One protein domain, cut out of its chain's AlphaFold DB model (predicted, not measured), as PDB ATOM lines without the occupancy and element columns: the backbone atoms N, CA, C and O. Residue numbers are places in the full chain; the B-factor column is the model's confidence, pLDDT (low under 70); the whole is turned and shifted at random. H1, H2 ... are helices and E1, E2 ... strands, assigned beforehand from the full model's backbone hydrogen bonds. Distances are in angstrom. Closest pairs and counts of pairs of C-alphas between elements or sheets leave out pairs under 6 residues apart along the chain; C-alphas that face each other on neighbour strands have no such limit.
ATOM      1  N   GLY A 103     177.365 138.168 143.875       94.25
ATOM      2  CA  GLY A 103     176.183 138.043 143.029       94.25
ATOM      3  C   GLY A 103     175.078 137.184 143.638       94.25
ATOM      4  O   GLY A 103     173.904 137.521 143.491       94.25
ATOM      5  N   ASP A 104     175.444 136.110 144.336       91.88
ATOM      6  CA  ASP A 104     174.498 135.269 145.064       91.88
ATOM      7  C   ASP A 104     173.824 136.074 146.186       91.88
ATOM      8  O   ASP A 104     172.601 136.098 146.267       91.88
ATOM      9  N   TRP A 105     174.568 136.848 146.985       94.75
ATOM     10  CA  TRP A 105     173.961 137.680 148.029       94.75
ATOM     11  C   TRP A 105     173.062 138.785 147.471       94.75
ATOM     12  O   TRP A 105     172.015 139.048 148.059       94.75
ATOM     13  N   GLU A 106     173.398 139.388 146.326       96.06
ATOM     14  CA  GLU A 106     172.501 140.324 145.629       96.06
ATOM     15  C   GLU A 106     171.136 139.675 145.328       96.06
ATOM     16  O   GLU A 106     170.093 140.251 145.640       96.06
ATOM     17  N   GLY A 107     171.133 138.435 144.822       95.62
ATOM     18  CA  GLY A 107     169.908 137.667 144.573       95.62
ATOM     19  C   GLY A 107     169.180 137.242 145.854       95.62
ATOM     20  O   GLY A 107     167.959 137.389 145.961       95.62
ATOM     21  N   ARG A 108     169.915 136.771 146.870       96.00
ATOM     22  CA  ARG A 108     169.352 136.376 148.174       96.00
ATOM     23  C   ARG A 108     168.680 137.557 148.875       96.00
ATOM     24  O   ARG A 108     167.570 137.400 149.375       96.00
ATOM     25  N   TYR A 109     169.290 138.743 148.874       95.88
ATOM     26  CA  TYR A 109     168.679 139.944 149.453       95.88
ATOM     27  C   TYR A 109     167.417 140.373 148.700       95.88
ATOM     28  O   TYR A 109     166.440 140.768 149.342       95.88
ATOM     29  N   ALA A 110     167.388 140.241 147.369       94.00
ATOM     30  CA  ALA A 110     166.171 140.460 146.591       94.00
ATOM     31  C   ALA A 110     165.065 139.468 146.997       94.00
ATOM     32  O   ALA A 110     163.941 139.887 147.276       94.00
ATOM     33  N   TRP A 111     165.389 138.176 147.120       96.06
ATOM     34  CA  TRP A 111     164.449 137.142 147.568       96.06
ATOM     35  C   TRP A 111     163.910 137.399 148.984       96.06
ATOM     36  O   TRP A 111     162.699 137.311 149.204       96.06
ATOM     37  N   ILE A 112     164.780 137.772 149.928       94.94
ATOM     38  CA  ILE A 112     164.379 138.133 151.296       94.94
ATOM     39  C   ILE A 112     163.423 139.325 151.253       94.94
ATOM     40  O   ILE A 112     162.362 139.279 151.866       94.94
ATOM     41  N   SER A 113     163.763 140.365 150.489       91.88
ATOM     42  CA  SER A 113     162.967 141.592 150.403       91.88
ATOM     43  C   SER A 113     161.557 141.323 149.880       91.88
ATOM     44  O   SER A 113     160.584 141.763 150.492       91.88
ATOM     45  N   VAL A 114     161.416 140.569 148.780       91.31
ATOM     46  CA  VAL A 114     160.091 140.293 148.197       91.31
ATOM     47  C   VAL A 114     159.237 139.425 149.114       91.31
ATOM     48  O   VAL A 114     158.054 139.708 149.279       91.31
ATOM     49  N   ASN A 115     159.820 138.414 149.764       91.75
ATOM     50  CA  ASN A 115     159.069 137.544 150.667       91.75
ATOM     51  C   ASN A 115     158.736 138.240 151.990       91.75
ATOM     52  O   ASN A 115     157.659 138.008 152.533       91.75
ATOM     53  N   TYR A 116     159.606 139.120 152.490       89.19
ATOM     54  CA  TYR A 116     159.321 139.937 153.666       89.19
ATOM     55  C   TYR A 116     158.154 140.897 153.397       89.19
ATOM     56  O   TYR A 116     157.167 140.898 154.129       89.19
ATOM     57  N   LEU A 117     158.215 141.655 152.295       86.62
ATOM     58  CA  LEU A 117     157.158 142.600 151.914       86.62
ATOM     59  C   LEU A 117     155.836 141.899 151.576       86.62
ATOM     60  O   LEU A 117     154.767 142.428 151.872       86.62
ATOM     61  N   ALA A 118     155.897 140.698 150.994       86.81
ATOM     62  CA  ALA A 118     154.724 139.876 150.712       86.81
ATOM     63  C   ALA A 118     154.191 139.114 151.942       86.81
ATOM     64  O   ALA A 118     153.244 138.343 151.789       86.81
ATOM     65  N   LYS A 119     154.789 139.300 153.133       86.81
ATOM     66  CA  LYS A 119     154.447 138.582 154.376       86.81
ATOM     67  C   LYS A 119     154.470 137.055 154.215       86.81
ATOM     68  O   LYS A 119     153.615 136.346 154.728       86.81
ATOM     69  N   LYS A 120     155.431 136.554 153.436       87.25
ATOM     70  CA  LYS A 120     155.676 135.122 153.192       87.25
ATOM     71  C   LYS A 120     156.814 134.556 154.039       87.25
ATOM     72  O   LYS A 120     156.978 133.342 154.105       87.25
ATOM     73  N   LEU A 121     157.609 135.422 154.667       86.75
ATOM     74  CA  LEU A 121     158.526 135.023 155.733       86.75
ATOM     75  C   LEU A 121     157.752 135.033 157.051       86.75
ATOM     76  O   LEU A 121     156.970 135.952 157.284       86.75
ATOM     77  N   ARG A 122     157.950 134.001 157.875       72.75
ATOM     78  CA  ARG A 122     157.234 133.795 159.141       72.75
ATOM     79  C   ARG A 122     157.224 135.065 160.005       72.75
ATOM     80  O   ARG A 122     158.278 135.651 160.243       72.75
ATOM     81  N   ASP A 123     156.057 135.429 160.531       65.88
ATOM     82  CA  ASP A 123     155.936 136.365 161.652       65.88
ATOM     83  C   ASP A 123     155.858 135.566 162.962       65.88
ATOM     84  O   ASP A 123     155.235 134.504 163.020       65.88
ATOM     85  N   LYS A 124     156.497 136.048 164.031       56.31
ATOM     86  CA  LYS A 124     156.425 135.404 165.353       56.31
ATOM     87  C   LYS A 124     155.009 135.453 165.942       56.31
ATOM     88  O   LYS A 124     154.734 134.685 166.858       56.31
ATOM     89  N   PRO A 131     153.848 127.894 154.759       78.75
ATOM     90  CA  PRO A 131     154.712 126.833 154.270       78.75
ATOM     91  C   PRO A 131     155.828 127.401 153.390       78.75
ATOM     92  O   PRO A 131     155.593 128.288 152.569       78.75
ATOM     93  N   VAL A 132     157.041 126.847 153.485       81.19
ATOM     94  CA  VAL A 132     158.177 127.237 152.624       81.19
ATOM     95  C   VAL A 132     157.810 127.159 151.132       81.19
ATOM     96  O   VAL A 132     158.308 127.937 150.315       81.19
ATOM     97  N   SER A 133     156.893 126.254 150.770       79.62
ATOM     98  CA  SER A 133     156.331 126.110 149.425       79.62
ATOM     99  C   SER A 133     155.552 127.318 148.906       79.62
ATOM    100  O   SER A 133     155.389 127.424 147.693       79.62
ATOM    101  N   GLU A 134     155.110 128.224 149.775       86.31
ATOM    102  CA  GLU A 134     154.403 129.445 149.391       86.31
ATOM    103  C   GLU A 134     155.311 130.663 149.209       86.31
ATOM    104  O   GLU A 134     154.831 131.738 148.826       86.31
ATOM    105  N   THR A 135     156.611 130.521 149.476       92.38
ATOM    106  CA  THR A 135     157.568 131.577 149.150       92.38
ATOM    107  C   THR A 135     157.611 131.813 147.643       92.38
ATOM    108  O   THR A 135     157.395 130.918 146.823       92.38
ATOM    109  N   VAL A 136     157.876 133.058 147.269       93.31
ATOM    110  CA  VAL A 136     157.988 133.487 145.876       93.31
ATOM    111  C   VAL A 136     159.453 133.624 145.491       93.31
ATOM    112  O   VAL A 136     160.288 134.012 146.305       93.31
ATOM    113  N   GLY A 137     159.781 133.302 144.247       95.69
ATOM    114  CA  GLY A 137     161.096 133.562 143.687       95.69
ATOM    115  C   GLY A 137     161.312 135.045 143.373       95.69
ATOM    116  O   GLY A 137     160.365 135.830 143.269       95.69
ATOM    117  N   ALA A 138     162.571 135.422 143.192       95.62
ATOM    118  CA  ALA A 138     162.990 136.749 142.773       95.62
ATOM    119  C   ALA A 138     163.832 136.651 141.497       95.62
ATOM    120  O   ALA A 138     164.773 135.861 141.422       95.62
ATOM    121  N   LEU A 139     163.484 137.474 140.512       95.25
ATOM    122  CA  LEU A 139     164.285 137.751 139.328       95.25
ATOM    123  C   LEU A 139     164.704 139.221 139.381       95.25
ATOM    124  O   LEU A 139     163.841 140.095 139.461       95.25
ATOM    125  N   ASP A 140     166.002 139.506 139.332       92.62
ATOM    126  CA  ASP A 140     166.518 140.879 139.303       92.62
ATOM    127  C   ASP A 140     167.321 141.099 138.025       92.62
ATOM    128  O   ASP A 140     168.250 140.352 137.728       92.62
ATOM    129  N   LEU A 141     166.942 142.103 137.236       92.38
ATOM    130  CA  LEU A 141     167.656 142.488 136.026       92.38
ATOM    131  C   LEU A 141     168.239 143.893 136.188       92.38
ATOM    132  O   LEU A 141     167.543 144.910 136.055       92.38
ATOM    133  N   GLY A 142     169.549 143.927 136.427       91.44
ATOM    134  CA  GLY A 142     170.341 145.140 136.543       91.44
ATOM    135  C   GLY A 142     170.932 145.623 135.215       91.44
ATOM    136  O   GLY A 142     170.577 145.186 134.117       91.44
ATOM    137  N   GLY A 143     171.866 146.571 135.322       91.81
ATOM    138  CA  GLY A 143     172.641 147.072 134.181       91.81
ATOM    139  C   GLY A 143     173.743 146.110 133.732       91.81
ATOM    140  O   GLY A 143     173.910 145.887 132.539       91.81
ATOM    141  N   ALA A 144     174.468 145.517 134.686       95.06
ATOM    142  CA  ALA A 144     175.656 144.701 134.416       95.06
ATOM    143  C   ALA A 144     175.488 143.200 134.721       95.06
ATOM    144  O   ALA A 144     176.232 142.393 134.172       95.06
ATOM    145  N   SER A 145     174.508 142.803 135.534       96.44
ATOM    146  CA  SER A 145     174.172 141.396 135.794       96.44
ATOM    147  C   SER A 145     172.667 141.175 135.880       96.44
ATOM    148  O   SER A 145     171.894 142.134 135.979       96.44
ATOM    149  N   SER A 146     172.281 139.905 135.894       95.50
ATOM    150  CA  SER A 146     170.953 139.438 136.287       95.50
ATOM    151  C   SER A 146     171.057 138.383 137.388       95.50
ATOM    152  O   SER A 146     172.113 137.773 137.579       95.50
ATOM    153  N   GLN A 147     169.979 138.192 138.140       96.44
ATOM    154  CA  GLN A 147     169.888 137.240 139.236       96.44
ATOM    155  C   GLN A 147     168.580 136.464 139.177       96.44
ATOM    156  O   GLN A 147     167.535 137.001 138.809       96.44
ATOM    157  N   ILE A 148     168.647 135.216 139.627       96.19
ATOM    158  CA  ILE A 148     167.495 134.371 139.932       96.19
ATOM    159  C   ILE A 148     167.675 133.792 141.329       96.19
ATOM    160  O   ILE A 148     168.774 133.388 141.706       96.19
ATOM    161  N   SER A 149     166.621 133.786 142.140       96.56
ATOM    162  CA  SER A 149     166.655 133.202 143.483       96.56
ATOM    163  C   SER A 149     165.306 132.620 143.873       96.56
ATOM    164  O   SER A 149     164.286 133.289 143.731       96.56
ATOM    165  N   PHE A 150     165.279 131.380 144.353       95.88
ATOM    166  CA  PHE A 150     164.057 130.696 144.789       95.88
ATOM    167  C   PHE A 150     164.386 129.470 145.643       95.88
ATOM    168  O   PHE A 150     165.513 128.976 145.630       95.88
ATOM    169  N   VAL A 151     163.399 128.973 146.391       94.56
ATOM    170  CA  VAL A 151     163.537 127.732 147.163       94.56
ATOM    171  C   VAL A 151     163.118 126.544 146.281       94.56
ATOM    172  O   VAL A 151     161.917 126.381 146.023       94.56
ATOM    173  N   PRO A 152     164.063 125.721 145.786       92.94
ATOM    174  CA  PRO A 152     163.748 124.551 144.970       92.94
ATOM    175  C   PRO A 152     163.070 123.451 145.798       92.94
ATOM    176  O   PRO A 152     162.931 123.556 147.019       92.94
ATOM    177  N   LYS A 153     162.620 122.383 145.132       90.44
ATOM    178  CA  LYS A 153     162.162 121.182 145.838       90.44
ATOM    179  C   LYS A 153     163.381 120.444 146.421       90.44
ATOM    180  O   LYS A 153     164.356 120.286 145.680       90.44
ATOM    181  N   PRO A 154     163.372 120.006 147.693       87.88
ATOM    182  CA  PRO A 154     164.532 119.367 148.323       87.88
ATOM    183  C   PRO A 154     165.128 118.202 147.522       87.88
ATOM    184  O   PRO A 154     166.345 118.107 147.409       87.88
ATOM    185  N   GLU A 155     164.273 117.378 146.919       87.50
ATOM    186  CA  GLU A 155     164.623 116.202 146.117       87.50
ATOM    187  C   GLU A 155     165.243 116.530 144.749       87.50
ATOM    188  O   GLU A 155     165.795 115.652 144.099       87.50
ATOM    189  N   THR A 156     165.168 117.789 144.309       86.69
ATOM    190  CA  THR A 156     165.725 118.240 143.018       86.69
ATOM    191  C   THR A 156     167.115 118.858 143.134       86.69
ATOM    192  O   THR A 156     167.704 119.251 142.130       86.69
ATOM    193  N   ILE A 157     167.628 118.997 144.358       85.88
ATOM    194  CA  ILE A 157     168.954 119.561 144.586       85.88
ATOM    195  C   ILE A 157     169.979 118.444 144.436       85.88
ATOM    196  O   ILE A 157     169.940 117.461 145.175       85.88
ATOM    197  N   GLU A 158     170.917 118.620 143.513       82.94
ATOM    198  CA  GLU A 158     171.988 117.650 143.304       82.94
ATOM    199  C   GLU A 158     172.916 117.566 144.519       82.94
ATOM    200  O   GLU A 158     173.194 118.559 145.197       82.94
ATOM    201  N   ALA A 159     173.386 116.352 144.817       68.50
ATOM    202  CA  ALA A 159     174.218 116.087 145.988       68.50
ATOM    203  C   ALA A 159     175.664 116.586 145.812       68.50
ATOM    204  O   ALA A 159     176.290 117.000 146.790       68.50
ATOM    205  N   ASN A 160     176.187 116.576 144.579       67.25
ATOM    206  CA  ASN A 160     177.558 116.977 144.275       67.25
ATOM    207  C   ASN A 160     177.609 118.366 143.623       67.25
ATOM    208  O   ASN A 160     177.714 118.503 142.412       67.25
ATOM    209  N   LEU A 161     177.528 119.409 144.451       66.69
ATOM    210  CA  LEU A 161     177.662 120.805 144.020       66.69
ATOM    211  C   LEU A 161     179.051 121.366 144.345       66.69
ATOM    212  O   LEU A 161     179.139 122.543 144.678       66.69
ATOM    213  N   SER A 162     180.121 120.559 144.353       58.91
ATOM    214  CA  SER A 162     181.435 120.955 144.902       58.91
ATOM    215  C   SER A 162     181.927 122.326 144.428       58.91
ATOM    216  O   SER A 162     182.359 123.116 145.270       58.91
ATOM    217  N   ASP A 163     181.732 122.640 143.147       53.59
ATOM    218  CA  ASP A 163     182.156 123.904 142.525       53.59
ATOM    219  C   ASP A 163     181.088 125.012 142.600       53.59
ATOM    220  O   ASP A 163     181.378 126.197 142.437       53.59
ATOM    221  N   TYR A 164     179.845 124.648 142.932       61.97
ATOM    222  CA  TYR A 164     178.667 125.522 142.942       61.97
ATOM    223  C   TYR A 164     178.017 125.648 144.330       61.97
ATOM    224  O   TYR A 164     176.888 126.133 144.455       61.97
ATOM    225  N   LYS A 165     178.736 125.274 145.401       64.06
ATOM    226  CA  LYS A 165     178.272 125.341 146.804       64.06
ATOM    227  C   LYS A 165     177.733 126.720 147.197       64.06
ATOM    228  O   LYS A 165     176.879 126.809 148.070       64.06
ATOM    229  N   SER A 166     178.202 127.795 146.559       71.25
ATOM    230  CA  SER A 166     177.737 129.160 146.833       71.25
ATOM    231  C   SER A 166     176.318 129.444 146.321       71.25
ATOM    232  O   SER A 166     175.653 130.343 146.841       71.25
ATOM    233  N   GLN A 167     175.815 128.679 145.345       86.88
ATOM    234  CA  GLN A 167     174.493 128.914 144.763       86.88
ATOM    235  C   GLN A 167     173.368 128.405 145.657       86.88
ATOM    236  O   GLN A 167     172.337 129.062 145.783       86.88
ATOM    237  N   VAL A 168     173.555 127.286 146.359       90.06
ATOM    238  CA  VAL A 168     172.558 126.748 147.295       90.06
ATOM    239  C   VAL A 168     173.044 126.937 148.725       90.06
ATOM    240  O   VAL A 168     174.021 126.324 149.132       90.06
ATOM    241  N   ALA A 169     172.331 127.742 149.514       89.69
ATOM    242  CA  ALA A 169     172.670 127.957 150.922       89.69
ATOM    243  C   ALA A 169     171.438 127.869 151.821       89.69
ATOM    244  O   ALA A 169     170.339 128.275 151.435       89.69
ATOM    245  N   ASN A 170     171.645 127.369 153.037       91.12
ATOM    246  CA  ASN A 170     170.640 127.385 154.091       91.12
ATOM    247  C   ASN A 170     170.628 128.765 154.753       91.12
ATOM    248  O   ASN A 170     171.640 129.212 155.286       91.12
ATOM    249  N   LEU A 171     169.478 129.432 154.724       92.00
ATOM    250  CA  LEU A 171     169.249 130.703 155.400       92.00
ATOM    251  C   LEU A 171     168.290 130.490 156.563       92.00
ATOM    252  O   LEU A 171     167.161 130.051 156.353       92.00
ATOM    253  N   GLN A 172     168.721 130.832 157.772       91.56
ATOM    254  CA  GLN A 172     167.857 130.802 158.945       91.56
ATOM    255  C   GLN A 172     167.201 132.172 159.132       91.56
ATOM    256  O   GLN A 172     167.877 133.155 159.433       91.56
ATOM    257  N   LEU A 173     165.888 132.253 158.934       90.69
ATOM    258  CA  LEU A 173     165.117 133.493 159.010       90.69
ATOM    259  C   LEU A 173     163.870 133.245 159.857       90.69
ATOM    260  O   LEU A 173     163.111 132.319 159.590       90.69
ATOM    261  N   PHE A 174     163.653 134.070 160.883       87.25
ATOM    262  CA  PHE A 174     162.463 134.007 161.747       87.25
ATOM    263  C   PHE A 174     162.198 132.628 162.391       87.25
ATOM    264  O   PHE A 174     161.058 132.283 162.681       87.25
ATOM    265  N   GLY A 175     163.253 131.847 162.647       84.50
ATOM    266  CA  GLY A 175     163.153 130.500 163.225       84.50
ATOM    267  C   GLY A 175     162.953 129.378 162.201       84.50
ATOM    268  O   GLY A 175     162.987 128.218 162.591       84.50
ATOM    269  N   GLU A 176     162.819 129.702 160.914       86.19
ATOM    270  CA  GLU A 176     162.721 128.735 159.816       86.19
ATOM    271  C   GLU A 176     164.025 128.652 159.022       86.19
ATOM    272  O   GLU A 176     164.759 129.635 158.904       86.19
ATOM    273  N   THR A 177     164.302 127.478 158.449       89.50
ATOM    274  CA  THR A 177     165.449 127.273 157.552       89.50
ATOM    275  C   THR A 177     164.984 127.179 156.105       89.50
ATOM    276  O   THR A 177     164.234 126.281 155.729       89.50
ATOM    277  N   TYR A 178     165.486 128.080 155.269       91.25
ATOM    278  CA  TYR A 178     165.204 128.142 153.841       91.25
ATOM    279  C   TYR A 178     166.437 127.692 153.056       91.25
ATOM    280  O   TYR A 178     167.450 128.392 153.032       91.25
ATOM    281  N   ARG A 179     166.362 126.537 152.387       92.25
ATOM    282  CA  ARG A 179     167.416 126.070 151.471       92.25
ATOM    283  C   ARG A 179     167.263 126.779 150.129       92.25
ATOM    284  O   ARG A 179     166.506 126.344 149.269       92.25
ATOM    285  N   LEU A 180     167.928 127.921 149.985       93.25
ATOM    286  CA  LEU A 180     167.719 128.864 148.893       93.25
ATOM    287  C   LEU A 180     168.764 128.681 147.789       93.25
ATOM    288  O   LEU A 180     169.965 128.798 148.056       93.25
ATOM    289  N   TYR A 181     168.295 128.481 146.556       94.81
ATOM    290  CA  TYR A 181     169.103 128.612 145.345       94.81
ATOM    291  C   TYR A 181     169.173 130.084 144.926       94.81
ATOM    292  O   TYR A 181     168.158 130.784 144.927       94.81
ATOM    293  N   SER A 182     170.364 130.554 144.569       95.31
ATOM    294  CA  SER A 182     170.625 131.895 144.066       95.31
ATOM    295  C   SER A 182     171.789 131.873 143.083       95.31
ATOM    296  O   SER A 182     172.870 131.394 143.414       95.31
ATOM    297  N   SER A 183     171.579 132.415 141.888       94.62
ATOM    298  CA  SER A 183     172.627 132.550 140.879       94.62
ATOM    299  C   SER A 183     172.637 133.960 140.300       94.62
ATOM    300  O   SER A 183     171.596 134.620 140.215       94.62
ATOM    301  N   SER A 184     173.827 134.428 139.920       95.38
ATOM    302  CA  SER A 184     174.044 135.736 139.308       95.38
ATOM    303  C   SER A 184     174.864 135.599 138.040       95.38
ATOM    304  O   SER A 184     176.017 135.175 138.071       95.38
ATOM    305  N   PHE A 185     174.286 136.049 136.934       95.75
ATOM    306  CA  PHE A 185     174.915 136.035 135.626       95.75
ATOM    307  C   PHE A 185     175.561 137.399 135.376       95.75
ATOM    308  O   PHE A 185     174.921 138.361 134.933       95.75
ATOM    309  N   LEU A 186     176.844 137.515 135.724       95.75
ATOM    310  CA  LEU A 186     177.640 138.700 135.403       95.75
ATOM    311  C   LEU A 186     177.739 138.853 133.878       95.75
ATOM    312  O   LEU A 186     177.825 137.864 133.162       95.75
ATOM    313  N   CYS A 187     177.697 140.086 133.377       96.00
ATOM    314  CA  CYS A 187     177.608 140.423 131.950       96.00
ATOM    315  C   CYS A 187     176.268 140.098 131.260       96.00
ATOM    316  O   CYS A 187     176.157 140.309 130.052       96.00
ATOM    317  N   TYR A 188     175.251 139.644 132.003       95.38
ATOM    318  CA  TYR A 188     173.892 139.399 131.489       95.38
ATOM    319  C   TYR A 188     172.863 140.448 131.951       95.38
ATOM    320  O   TYR A 188     171.655 140.272 131.794       95.38
ATOM    321  N   GLY A 189     173.331 141.570 132.510       93.88
ATOM    322  CA  GLY A 189     172.495 142.752 132.726       93.88
ATOM    323  C   GLY A 189     172.198 143.497 131.423       93.88
ATOM    324  O   GLY A 189     172.880 143.317 130.422       93.88
ATOM    325  N   THR A 190     171.198 144.373 131.435       91.31
ATOM    326  CA  THR A 190     170.705 145.074 130.229       91.31
ATOM    327  C   THR A 190     171.784 145.773 129.395       91.31
ATOM    328  O   THR A 190     171.831 145.586 128.181       91.31
ATOM    329  N   GLU A 191     172.656 146.568 130.018       91.44
ATOM    330  CA  GLU A 191     173.696 147.325 129.310       91.44
ATOM    331  C   GLU A 191     174.858 146.424 128.887       91.44
ATOM    332  O   GLU A 191     175.358 146.549 127.772       91.44
ATOM    333  N   ALA A 192     175.256 145.481 129.746       93.88
ATOM    334  CA  ALA A 192     176.326 144.539 129.429       93.88
ATOM    335  C   ALA A 192     175.929 143.584 128.288       93.88
ATOM    336  O   ALA A 192     176.702 143.405 127.350       93.88
ATOM    337  N   SER A 193     174.705 143.052 128.305       93.75
ATOM    338  CA  SER A 193     174.154 142.246 127.210       93.75
ATOM    339  C   SER A 193     174.067 143.049 125.916       93.75
ATOM    340  O   SER A 193     174.413 142.532 124.859       93.75
ATOM    341  N   ARG A 194     173.675 144.331 125.979       92.56
ATOM    342  CA  ARG A 194     173.668 145.216 124.803       92.56
ATOM    343  C   ARG A 194     175.074 145.421 124.234       92.56
ATOM    344  O   ARG A 194     175.238 145.411 123.021       92.56
ATOM    345  N   MET A 195     176.080 145.607 125.088       92.31
ATOM    346  CA  MET A 195     177.475 145.722 124.648       92.31
ATOM    347  C   MET A 195     177.968 144.430 123.992       92.31
ATOM    348  O   MET A 195     178.573 144.494 122.930       92.31
ATOM    349  N   ARG A 196     177.656 143.266 124.575       94.00
ATOM    350  CA  ARG A 196     177.997 141.954 123.999       94.00
ATOM    351  C   ARG A 196     177.309 141.710 122.662       94.00
ATOM    352  O   ARG A 196     177.954 141.257 121.728       94.00
ATOM    353  N   TYR A 197     176.033 142.067 122.562       93.12
ATOM    354  CA  TYR A 197     175.283 142.025 121.311       93.12
ATOM    355  C   TYR A 197     175.960 142.863 120.220       93.12
ATOM    356  O   TYR A 197     176.205 142.370 119.126       93.12
ATOM    357  N   LEU A 198     176.319 144.115 120.525       91.62
ATOM    358  CA  LEU A 198     177.009 144.980 119.567       91.62
ATOM    359  C   LEU A 198     178.394 144.448 119.190       91.62
ATOM    360  O   LEU A 198     178.741 144.492 118.017       91.62
ATOM    361  N   ALA A 199     179.162 143.929 120.152       90.00
ATOM    362  CA  ALA A 199     180.457 143.312 119.877       90.00
ATOM    363  C   ALA A 199     180.316 142.123 118.913       90.00
ATOM    364  O   ALA A 199     181.005 142.087 117.899       90.00
ATOM    365  N   ALA A 200     179.350 141.232 119.154       89.62
ATOM    366  CA  ALA A 200     179.077 140.091 118.282       89.62
ATOM    367  C   ALA A 200     178.650 140.510 116.862       89.62
ATOM    368  O   ALA A 200     178.993 139.842 115.890       89.62
ATOM    369  N   LEU A 201     177.916 141.621 116.713       87.69
ATOM    370  CA  LEU A 201     177.590 142.170 115.393       87.69
ATOM    371  C   LEU A 201     178.825 142.722 114.673       87.69
ATOM    372  O   LEU A 201     178.958 142.528 113.469       87.69
ATOM    373  N   ILE A 202     179.717 143.404 115.397       86.69
ATOM    374  CA  ILE A 202     180.955 143.964 114.841       86.69
ATOM    375  C   ILE A 202     181.874 142.843 114.364       86.69
ATOM    376  O   ILE A 202     182.320 142.880 113.223       86.69
ATOM    377  N   GLU A 203     182.092 141.823 115.193       85.44
ATOM    378  CA  GLU A 203     182.948 140.676 114.864       85.44
ATOM    379  C   GLU A 203     182.515 139.964 113.577       85.44
ATOM    380  O   GLU A 203     183.360 139.477 112.832       85.44
ATOM    381  N   LYS A 204     181.212 139.946 113.267       83.12
ATOM    382  CA  LYS A 204     180.690 139.359 112.023       83.12
ATOM    383  C   LYS A 204     181.027 140.160 110.767       83.12
ATOM    384  O   LYS A 204     181.012 139.590 109.680       83.12
ATOM    385  N   VAL A 205     181.271 141.464 110.895       80.69
ATOM    386  CA  VAL A 205     181.476 142.375 109.754       80.69
ATOM    387  C   VAL A 205     182.907 142.902 109.642       80.69
ATOM    388  O   VAL A 205     183.251 143.498 108.625       80.69
ATOM    389  N   THR A 206     183.743 142.704 110.663       80.81
ATOM    390  CA  THR A 206     185.158 143.097 110.653       80.81
ATOM    391  C   THR A 206     186.063 141.889 110.445       80.81
ATOM    392  O   THR A 206     185.939 140.907 111.172       80.81
ATOM    393  N   ASP A 207     187.028 141.977 109.523       76.69
ATOM    394  CA  ASP A 207     188.115 140.993 109.444       76.69
ATOM    395  C   ASP A 207     189.047 141.176 110.662       76.69
ATOM    396  O   ASP A 207     189.607 142.271 110.820       76.69
ATOM    397  N   PRO A 208     189.263 140.137 111.500       71.00
ATOM    398  CA  PRO A 208     190.159 140.188 112.657       71.00
ATOM    399  C   PRO A 208     191.561 140.732 112.349       71.00
ATOM    400  O   PRO A 208     192.206 141.304 113.226       71.00
ATOM    401  N   LYS A 209     192.037 140.577 111.106       76.00
ATOM    402  CA  LYS A 209     193.362 141.040 110.664       76.00
ATOM    403  C   LYS A 209     193.418 142.534 110.344       76.00
ATOM    404  O   LYS A 209     194.497 143.117 110.354       76.00
ATOM    405  N   SER A 210     192.274 143.150 110.057       74.12
ATOM    406  CA  SER A 210     192.171 144.543 109.597       74.12
ATOM    407  C   SER A 210     191.988 145.568 110.728       74.12
ATOM    408  O   SER A 210     192.056 146.773 110.486       74.12
ATOM    409  N   GLY A 211     191.830 145.099 111.974       69.31
ATOM    410  CA  GLY A 211     191.590 145.941 113.147       69.31
ATOM    411  C   GLY A 211     190.178 146.542 113.183       69.31
ATOM    412  O   GLY A 211     189.419 146.468 112.218       69.31
ATOM    413  N   LEU A 212     189.792 147.142 114.318       74.75
ATOM    414  CA  LEU A 212     188.494 147.816 114.418       74.75
ATOM    415  C   LEU A 212     188.520 149.175 113.693       74.75
ATOM    416  O   LEU A 212     189.432 149.976 113.925       74.75
ATOM    417  N   PRO A 213     187.499 149.497 112.875       74.62
ATOM    418  CA  PRO A 213     187.384 150.816 112.269       74.62
ATOM    419  C   PRO A 213     187.189 151.895 113.346       74.62
ATOM    420  O   PRO A 213     186.446 151.704 114.306       74.62
ATOM    421  N   LYS A 214     187.818 153.068 113.160       78.38
ATOM    422  CA  LYS A 214     187.709 154.211 114.096       78.38
ATOM    423  C   LYS A 214     186.271 154.707 114.279       78.38
ATOM    424  O   LYS A 214     185.936 155.214 115.342       78.38
ATOM    425  N   ASN A 215     185.442 154.570 113.244       80.88
ATOM    426  CA  ASN A 215     184.041 154.964 113.252       80.88
ATOM    427  C   ASN A 215     183.180 153.794 112.790       80.88
ATOM    428  O   ASN A 215     183.372 153.271 111.693       80.88
ATOM    429  N   LEU A 216     182.201 153.425 113.611       82.50
ATOM    430  CA  LEU A 216     181.218 152.401 113.294       82.50
ATOM    431  C   LEU A 216     179.826 153.030 113.298       82.50
ATOM    432  O   LEU A 216     179.430 153.676 114.270       82.50
ATOM    433  N   LYS A 217     179.062 152.805 112.228       85.56
ATOM    434  CA  LYS A 217     177.653 153.192 112.154       85.56
ATOM    435  C   LYS A 217     176.785 151.943 112.249       85.56
ATOM    436  O   LYS A 217     176.783 151.120 111.342       85.56
ATOM    437  N   VAL A 218     176.031 151.821 113.338       85.44
ATOM    438  CA  VAL A 218     175.050 150.743 113.521       85.44
ATOM    439  C   VAL A 218     173.711 151.203 112.951       85.44
ATOM    440  O   VAL A 218     173.178 152.226 113.382       85.44
ATOM    441  N   ILE A 219     173.172 150.461 111.984       88.31
ATOM    442  CA  ILE A 219     171.870 150.728 111.361       88.31
ATOM    443  C   ILE A 219     170.931 149.588 111.750       88.31
ATOM    444  O   ILE A 219     171.239 148.425 111.517       88.31
ATOM    445  N   GLY A 220     169.805 149.915 112.383       89.31
ATOM    446  CA  GLY A 220     168.802 148.917 112.749       89.31
ATOM    447  C   GLY A 220     167.971 148.502 111.538       89.31
ATOM    448  O   GLY A 220     167.452 149.366 110.837       89.31
ATOM    449  N   THR A 221     167.814 147.196 111.333       91.06
ATOM    450  CA  THR A 221     166.960 146.618 110.280       91.06
ATOM    451  C   THR A 221     165.483 146.598 110.677       91.06
ATOM    452  O   THR A 221     164.608 146.652 109.822       91.06
ATOM    453  N   GLY A 222     165.196 146.570 111.983       92.75
ATOM    454  CA  GLY A 222     163.831 146.478 112.502       92.75
ATOM    455  C   GLY A 222     163.236 145.068 112.446       92.75
ATOM    456  O   GLY A 222     162.038 144.932 112.680       92.75
ATOM    457  N   ASP A 223     164.049 144.040 112.180       94.94
ATOM    458  CA  ASP A 223     163.613 142.643 112.129       94.94
ATOM    459  C   ASP A 223     163.627 141.999 113.537       94.94
ATOM    460  O   ASP A 223     164.693 141.848 114.152       94.94
ATOM    461  N   PRO A 224     162.459 141.632 114.099       94.12
ATOM    462  CA  PRO A 224     162.384 141.022 115.423       94.12
ATOM    463  C   PRO A 224     162.882 139.570 115.461       94.12
ATOM    464  O   PRO A 224     163.356 139.131 116.511       94.12
ATOM    465  N   GLU A 225     162.781 138.826 114.361       95.38
ATOM    466  CA  GLU A 225     163.195 137.426 114.290       95.38
ATOM    467  C   GLU A 225     164.719 137.328 114.216       95.38
ATOM    468  O   GLU A 225     165.334 136.612 115.010       95.38
ATOM    469  N   GLU A 226     165.340 138.141 113.359       92.25
ATOM    470  CA  GLU A 226     166.796 138.277 113.309       92.25
ATOM    471  C   GLU A 226     167.340 138.737 114.669       92.25
ATOM    472  O   GLU A 226     168.272 138.145 115.216       92.25
ATOM    473  N   CYS A 227     166.706 139.745 115.280       91.94
ATOM    474  CA  CYS A 227     167.069 140.214 116.616       91.94
ATOM    475  C   CYS A 227     167.030 139.076 117.650       91.94
ATOM    476  O   CYS A 227     167.975 138.919 118.427       91.94
ATOM    477  N   ARG A 228     165.979 138.245 117.639       93.44
ATOM    478  CA  ARG A 228     165.846 137.093 118.543       93.44
ATOM    479  C   ARG A 228     166.973 136.082 118.348       93.44
ATOM    480  O   ARG A 228     167.554 135.648 119.341       93.44
ATOM    481  N   GLN A 229     167.300 135.729 117.108       92.50
ATOM    482  CA  GLN A 229     168.360 134.763 116.800       92.50
ATOM    483  C   GLN A 229     169.738 135.269 117.246       92.50
ATOM    484  O   GLN A 229     170.478 134.555 117.922       92.50
ATOM    485  N   GLN A 230     170.049 136.533 116.953       91.19
ATOM    486  CA  GLN A 230     171.307 137.178 117.342       91.19
ATOM    487  C   GLN A 230     171.435 137.348 118.865       91.19
ATOM    488  O   GLN A 230     172.521 137.239 119.428       91.19
ATOM    489  N   VAL A 231     170.329 137.610 119.564       92.56
ATOM    490  CA  VAL A 231     170.325 137.624 121.033       92.56
ATOM    491  C   VAL A 231     170.508 136.209 121.582       92.56
ATOM    492  O   VAL A 231     171.271 136.033 122.528       92.56
ATOM    493  N   SER A 232     169.863 135.201 120.984       92.62
ATOM    494  CA  SER A 232     169.988 133.800 121.402       92.62
ATOM    495  C   SER A 232     171.427 133.293 121.312       92.62
ATOM    496  O   SER A 232     171.836 132.522 122.173       92.62
ATOM    497  N   SER A 233     172.226 133.764 120.346       90.94
ATOM    498  CA  SER A 233     173.638 133.371 120.230       90.94
ATOM    499  C   SER A 233     174.540 133.912 121.349       90.94
ATOM    500  O   SER A 233     175.703 133.540 121.424       90.94
ATOM    501  N   LEU A 234     174.040 134.793 122.225       91.44
ATOM    502  CA  LEU A 234     174.780 135.262 123.409       91.44
ATOM    503  C   LEU A 234     174.727 134.277 124.587       91.44
ATOM    504  O   LEU A 234     175.353 134.520 125.629       91.44
ATOM    505  N   PHE A 235     173.940 133.215 124.453       94.00
ATOM    506  CA  PHE A 235     173.704 132.209 125.473       94.00
ATOM    507  C   PHE A 235     174.177 130.860 124.951       94.00
ATOM    508  O   PHE A 235     173.822 130.464 123.842       94.00
ATOM    509  N   ASP A 236     174.947 130.147 125.763       93.50
ATOM    510  CA  ASP A 236     175.233 128.744 125.504       93.50
ATOM    511  C   ASP A 236     174.200 127.883 126.236       93.50
ATOM    512  O   ASP A 236     174.098 127.919 127.462       93.50
ATOM    513  N   PHE A 237     173.410 127.139 125.467       92.56
ATOM    514  CA  PHE A 237     172.414 126.191 125.971       92.56
ATOM    515  C   PHE A 237     172.852 124.728 125.803       92.56
ATOM    516  O   PHE A 237     172.081 123.824 126.111       92.56
ATOM    517  N   THR A 238     174.049 124.484 125.265       91.88
ATOM    518  CA  THR A 238     174.518 123.142 124.890       91.88
ATOM    519  C   THR A 238     175.387 122.493 125.958       91.88
ATOM    520  O   THR A 238     175.355 121.275 126.117       91.88
ATOM    521  N   THR A 239     176.136 123.290 126.719       90.50
ATOM    522  CA  THR A 239     176.988 122.796 127.803       90.50
ATOM    523  C   THR A 239     176.179 122.589 129.085       90.50
ATOM    524  O   THR A 239     175.515 123.506 129.572       90.50
ATOM    525  N   CYS A 240     176.220 121.378 129.647       90.50
ATOM    526  CA  CYS A 240     175.698 121.099 130.984       90.50
ATOM    527  C   CYS A 240     176.318 119.826 131.571       90.50
ATOM    528  O   CYS A 240     176.147 118.740 131.023       90.50
ATOM    529  N   GLU A 241     177.006 119.963 132.703       88.94
ATOM    530  CA  GLU A 241     177.599 118.842 133.454       88.94
ATOM    531  C   GLU A 241     176.690 118.347 134.593       88.94
ATOM    532  O   GLU A 241     177.030 117.412 135.316       88.94
ATOM    533  N   PHE A 242     175.525 118.975 134.749       87.56
ATOM    534  CA  PHE A 242     174.552 118.719 135.806       87.56
ATOM    535  C   PHE A 242     173.292 118.053 135.250       87.56
ATOM    536  O   PHE A 242     173.072 118.002 134.039       87.56
ATOM    537  N   SER A 243     172.401 117.601 136.131       88.50
ATOM    538  CA  SER A 243     171.071 117.115 135.736       88.50
ATOM    539  C   SER A 243     170.227 118.199 135.060       88.50
ATOM    540  O   SER A 243     169.356 117.891 134.245       88.50
ATOM    541  N   SER A 244     170.468 119.473 135.388       90.19
ATOM    542  CA  SER A 244     169.818 120.606 134.739       90.19
ATOM    543  C   SER A 244     170.661 121.874 134.842       90.19
ATOM    544  O   SER A 244     171.157 122.233 135.913       90.19
ATOM    545  N   CYS A 245     170.783 122.582 133.721       92.31
ATOM    546  CA  CYS A 245     171.451 123.872 133.638       92.31
ATOM    547  C   CYS A 245     170.514 124.937 133.079       92.31
ATOM    548  O   CYS A 245     169.520 124.659 132.409       92.31
ATOM    549  N   SER A 246     170.868 126.182 133.367       93.25
ATOM    550  CA  SER A 246     170.230 127.368 132.813       93.25
ATOM    551  C   SER A 246     170.925 127.803 131.521       93.25
ATOM    552  O   SER A 246     170.512 127.417 130.434       93.25
ATOM    553  N   ILE A 247     171.981 128.603 131.642       93.69
ATOM    554  CA  ILE A 247     172.817 129.081 130.538       93.69
ATOM    555  C   ILE A 247     174.287 128.906 130.908       93.69
ATOM    556  O   ILE A 247     174.637 128.989 132.086       93.69
ATOM    557  N   ASN A 248     175.141 128.713 129.908       92.56
ATOM    558  CA  ASN A 248     176.594 128.589 130.028       92.56
ATOM    559  C   ASN A 248     177.039 127.521 131.044       92.56
ATOM    560  O   ASN A 248     177.875 127.804 131.901       92.56
ATOM    561  N   GLY A 249     176.417 126.338 131.031       91.31
ATOM    562  CA  GLY A 249     176.751 125.263 131.971       91.31
ATOM    563  C   GLY A 249     176.409 125.537 133.438       91.31
ATOM    564  O   GLY A 249     176.760 124.742 134.304       91.31
ATOM    565  N   VAL A 250     175.713 126.635 133.752       91.06
ATOM    566  CA  VAL A 250     175.378 126.981 135.137       91.06
ATOM    567  C   VAL A 250     174.220 126.118 135.626       91.06
ATOM    568  O   VAL A 250     173.091 126.267 135.138       91.06
ATOM    569  N   TYR A 251     174.497 125.278 136.630       91.75
ATOM    570  CA  TYR A 251     173.499 124.480 137.342       91.75
ATOM    571  C   TYR A 251     172.271 125.313 137.718       91.75
ATOM    572  O   TYR A 251     172.394 126.419 138.245       91.75
ATOM    573  N   GLN A 252     171.079 124.771 137.479       92.88
ATOM    574  CA  GLN A 252     169.839 125.364 137.952       92.88
ATOM    575  C   GLN A 252     168.815 124.266 138.263       92.88
ATOM    576  O   GLN A 252     168.405 123.553 137.350       92.88
ATOM    577  N   PRO A 253     168.318 124.165 139.509       93.00
ATOM    578  CA  PRO A 253     167.216 123.264 139.818       93.00
ATOM    579  C   PRO A 253     165.951 123.616 139.011       93.00
ATOM    580  O   PRO A 253     165.751 124.785 138.666       93.00
ATOM    581  N   PRO A 254     165.027 122.664 138.793       93.81
ATOM    582  CA  PRO A 254     163.736 122.943 138.177       93.81
ATOM    583  C   PRO A 254     163.013 124.119 138.849       93.81
ATOM    584  O   PRO A 254     162.798 124.144 140.067       93.81
ATOM    585  N   ILE A 255     162.627 125.100 138.033       92.56
ATOM    586  CA  ILE A 255     161.926 126.302 138.490       92.56
ATOM    587  C   ILE A 255     160.543 125.910 139.021       92.56
ATOM    588  O   ILE A 255     159.834 125.095 138.429       92.56
ATOM    589  N   ARG A 256     160.127 126.525 140.132       88.31
ATOM    590  CA  ARG A 256     158.793 126.328 140.707       88.31
ATOM    591  C   ARG A 256     158.258 127.594 141.364       88.31
ATOM    592  O   ARG A 256     159.025 128.445 141.803       88.31
ATOM    593  N   GLY A 257     156.940 127.641 141.534       89.19
ATOM    594  CA  GLY A 257     156.268 128.719 142.254       89.19
ATOM    595  C   GLY A 257     156.139 130.006 141.438       89.19
ATOM    596  O   GLY A 257     156.382 130.036 140.232       89.19
ATOM    597  N   LYS A 258     155.698 131.075 142.105       92.94
ATOM    598  CA  LYS A 258     155.537 132.408 141.503       92.94
ATOM    599  C   LYS A 258     156.820 133.214 141.670       92.94
ATOM    600  O   LYS A 258     157.511 133.043 142.668       92.94
ATOM    601  N   PHE A 259     157.095 134.130 140.744       92.94
ATOM    602  CA  PHE A 259     158.263 135.009 140.797       92.94
ATOM    603  C   PHE A 259     157.854 136.479 140.788       92.94
ATOM    604  O   PHE A 259     156.995 136.888 140.007       92.94
ATOM    605  N   TYR A 260     158.516 137.275 141.621       91.31
ATOM    606  CA  TYR A 260     158.558 138.723 141.465       91.31
ATOM    607  C   TYR A 260     159.741 139.100 140.591       91.31
ATOM    608  O   TYR A 260     160.834 138.553 140.742       91.31
ATOM    609  N   VAL A 261     159.522 140.053 139.690       86.38
ATOM    610  CA  VAL A 261     160.556 140.496 138.760       86.38
ATOM    611  C   VAL A 261     160.849 141.971 138.961       86.38
ATOM    612  O   VAL A 261     159.973 142.823 138.800       86.38
ATOM    613  N   ARG A 262     162.102 142.273 139.295       82.31
ATOM    614  CA  ARG A 262     162.642 143.624 139.358       82.31
ATOM    615  C   ARG A 262     163.361 143.937 138.052       82.31
ATOM    616  O   ARG A 262     164.321 143.285 137.662       82.31
ATOM    617  N   PHE A 263     162.896 144.989 137.391       70.88
ATOM    618  CA  PHE A 263     163.442 145.478 136.132       70.88
ATOM    619  C   PHE A 263     163.815 146.953 136.279       70.88
ATOM    620  O   PHE A 263     163.001 147.825 135.972       70.88
ATOM    621  N   VAL A 264     165.040 147.249 136.725       58.97
ATOM    622  CA  VAL A 264     165.452 148.621 137.101       58.97
ATOM    623  C   VAL A 264     165.267 149.630 135.951       58.97
ATOM    624  O   VAL A 264     164.889 150.773 136.188       58.97
ATOM    625  N   LYS A 265     165.452 149.198 134.694       55.22
ATOM    626  CA  LYS A 265     165.246 150.028 133.485       55.22
ATOM    627  C   LYS A 265     164.173 149.506 132.518       55.22
ATOM    628  O   LYS A 265     163.694 150.258 131.669       55.22
ATOM    629  N   VAL A 266     163.769 148.238 132.630       47.53
ATOM    630  CA  VAL A 266     162.850 147.594 131.670       47.53
ATOM    631  C   VAL A 266     161.381 147.765 132.062       47.53
ATOM    632  O   VAL A 266     160.536 147.739 131.176       47.53
ATOM    633  N   PHE A 267     161.034 148.070 133.320       42.28
ATOM    634  CA  PHE A 267     159.623 148.261 133.699       42.28
ATOM    635  C   PHE A 267     158.958 149.434 132.948       42.28
ATOM    636  O   PHE A 267     157.798 149.338 132.551       42.28
ATOM    637  N   ARG A 268     159.712 150.502 132.626       45.53
ATOM    638  CA  ARG A 268     159.250 151.566 131.706       45.53
ATOM    639  C   ARG A 268     158.964 151.033 130.292       45.53
ATOM    640  O   ARG A 268     157.979 151.447 129.690       45.53
ATOM    641  N   ARG A 269     159.771 150.093 129.781       46.81
ATOM    642  CA  ARG A 269     159.589 149.456 128.460       46.81
ATOM    643  C   ARG A 269     158.479 148.400 128.444       46.81
ATOM    644  O   ARG A 269     157.738 148.343 127.475       46.81
ATOM    645  N   LEU A 270     158.307 147.610 129.502       47.69
ATOM    646  CA  LEU A 270     157.197 146.655 129.616       47.69
ATOM    647  C   LEU A 270     155.856 147.374 129.764       47.69
ATOM    648  O   LEU A 270     154.904 146.997 129.094       47.69
ATOM    649  N   ASN A 271     155.781 148.460 130.542       49.09
ATOM    650  CA  ASN A 271     154.592 149.318 130.552       49.09
ATOM    651  C   ASN A 271     154.355 149.994 129.192       49.09
ATOM    652  O   ASN A 271     153.207 150.148 128.789       49.09
ATOM    653  N   PHE A 272     155.411 150.363 128.463       44.56
ATOM    654  CA  PHE A 272     155.300 150.859 127.088       44.56
ATOM    655  C   PHE A 272     154.744 149.790 126.127       44.56
ATOM    656  O   PHE A 272     153.824 150.079 125.366       44.56
ATOM    657  N   LEU A 273     155.225 148.545 126.206       45.50
ATOM    658  CA  LEU A 273     154.715 147.420 125.414       45.50
ATOM    659  C   LEU A 273     153.281 147.043 125.810       45.50
ATOM    660  O   LEU A 273     152.448 146.826 124.938       45.50
ATOM    661  N   ARG A 274     152.947 147.056 127.104       41.00
ATOM    662  CA  ARG A 274     151.589 146.798 127.611       41.00
ATOM    663  C   ARG A 274     150.599 147.887 127.182       41.00
ATOM    664  O   ARG A 274     149.457 147.571 126.882       41.00
ATOM    665  N   LYS A 275     151.043 149.148 127.083       39.12
ATOM    666  CA  LYS A 275     150.254 150.259 126.516       39.12
ATOM    667  C   LYS A 275     150.071 150.159 124.996       39.12
ATOM    668  O   LYS A 275     149.063 150.642 124.501       39.12
ATOM    669  N   ARG A 276     151.005 149.539 124.264       36.00
ATOM    670  CA  ARG A 276     150.901 149.316 122.806       36.00
ATOM    671  C   ARG A 276     150.204 148.010 122.412       36.00
ATOM    672  O   ARG A 276     149.704 147.934 121.303       36.00
ATOM    673  N   MET A 277     150.140 147.009 123.292       29.31
ATOM    674  CA  MET A 277     149.429 145.741 123.052       29.31
ATOM    675  C   MET A 277     147.934 145.780 123.410       29.31
ATOM    676  O   MET A 277     147.254 144.769 123.275       29.31
ATOM    677  N   LEU A 278     147.387 146.937 123.800       31.23
ATOM    678  CA  LEU A 278     145.941 147.182 123.774       31.23
ATOM    679  C   LEU A 278     145.488 147.416 122.321       31.23
ATOM    680  O   LEU A 278     145.009 148.492 121.971       31.23
ATOM    681  N   PHE A 279     145.670 146.419 121.458       29.39
ATOM    682  CA  PHE A 279     144.941 146.365 120.201       29.39
ATOM    683  C   PHE A 279     143.577 145.743 120.481       29.39
ATOM    684  O   PHE A 279     143.470 144.693 121.116       29.39
TER     685      PHE A 279
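AT A GLANCE: This is residues 103 to 124 and 131 to 279 of the 283 residues of an uncharacterized protein of Schistocephalus solidus (UniProt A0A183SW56). Look first for a twisted sheet of five strands that curls round one helix, H1; from one end of this sheet H2 runs away along the long axis, with H3 near it and a long loop beyond. H4 sticks out elsewhere as a free tail with residues 267 to 279. The printed part has 171 residues, with four named helices and five named strands in the order H1 E1 E2 E3 E4 H2 H3 E5 H4; the sheet is mixed, in the order E3 E4 E2 E1 E5. The class is mixed, helices and strands, though the named elements hold 83 residues, under half. The whole is loose, with a radius of gyration of the C-alphas of 19.5 A and spans of 63 by 44 by 27 A.

IN THESE COORDINATES: Find C-alpha 103 at (176.183, 138.043, 143.029); from there H1 runs 21.5 A to residue 117. Past the cut come E1, residues 137 to 141, and E2, residues 145 to 150. E3 is residues 168 to 173, and E4, residues 176 to 186, is 30.3 A long. H2 starts at C-alpha 190, (170.705, 145.074, 130.229), and runs 23.3 A to residue 205. Then come H3, residues 224 to 232, E5, residues 259 to 263, and H4, residues 267 to 276, with C-alpha 276 at (150.901, 149.316, 122.806).

HOW THE PARTS SIT: Begin at the sheet, where H1 on one face makes two layers, a helix layer and a sheet layer. The closest C-alphas of H1 and E4 are those of Gly 103 and Ser 184, 4.9 A apart. E3 and E4 form a hairpin, with N 171 and O 178 at 2.8 A. E4 is antiparallel to E2, with N 185 and O 146 at 2.8 A. E2 and E1 form a hairpin, with N 138 and O 149 at 2.8 A. E1 and E5 are parallel, with N 262 and O 139 at 2.8 A. E4, H2 H3 and E5 make a split strand-helix-strand unit, two strands running the same way with E2 and E1 between them; its crossover is right-handed. H2 only grazes the sheet with residues 190 to 193. H2 and H3 are close but not clearly touching, about perpendicular at 82 degrees, with the C-alphas of Tyr 197 and Val 231 closest at 6.6 A. H4 is apart from H1, H2 and H3. In H1, H3 and H4 every O i to N i+4 pair is within hydrogen-bond range; in H2, 11 of 12 are.

THE WHOLE: The C-alphas farthest apart are those of Lys 124 and Ser 210, 66.9 A. Residues 125 to 130 are not printed, and C-alphas 124 and 131 are 14.1 A apart across this cut. The links E2 to E3, H2 to H3 and H3 to E5 are long. The pLDDT is under 70 at residues 123 to 124, 159 to 165, 211 and 264 to 279.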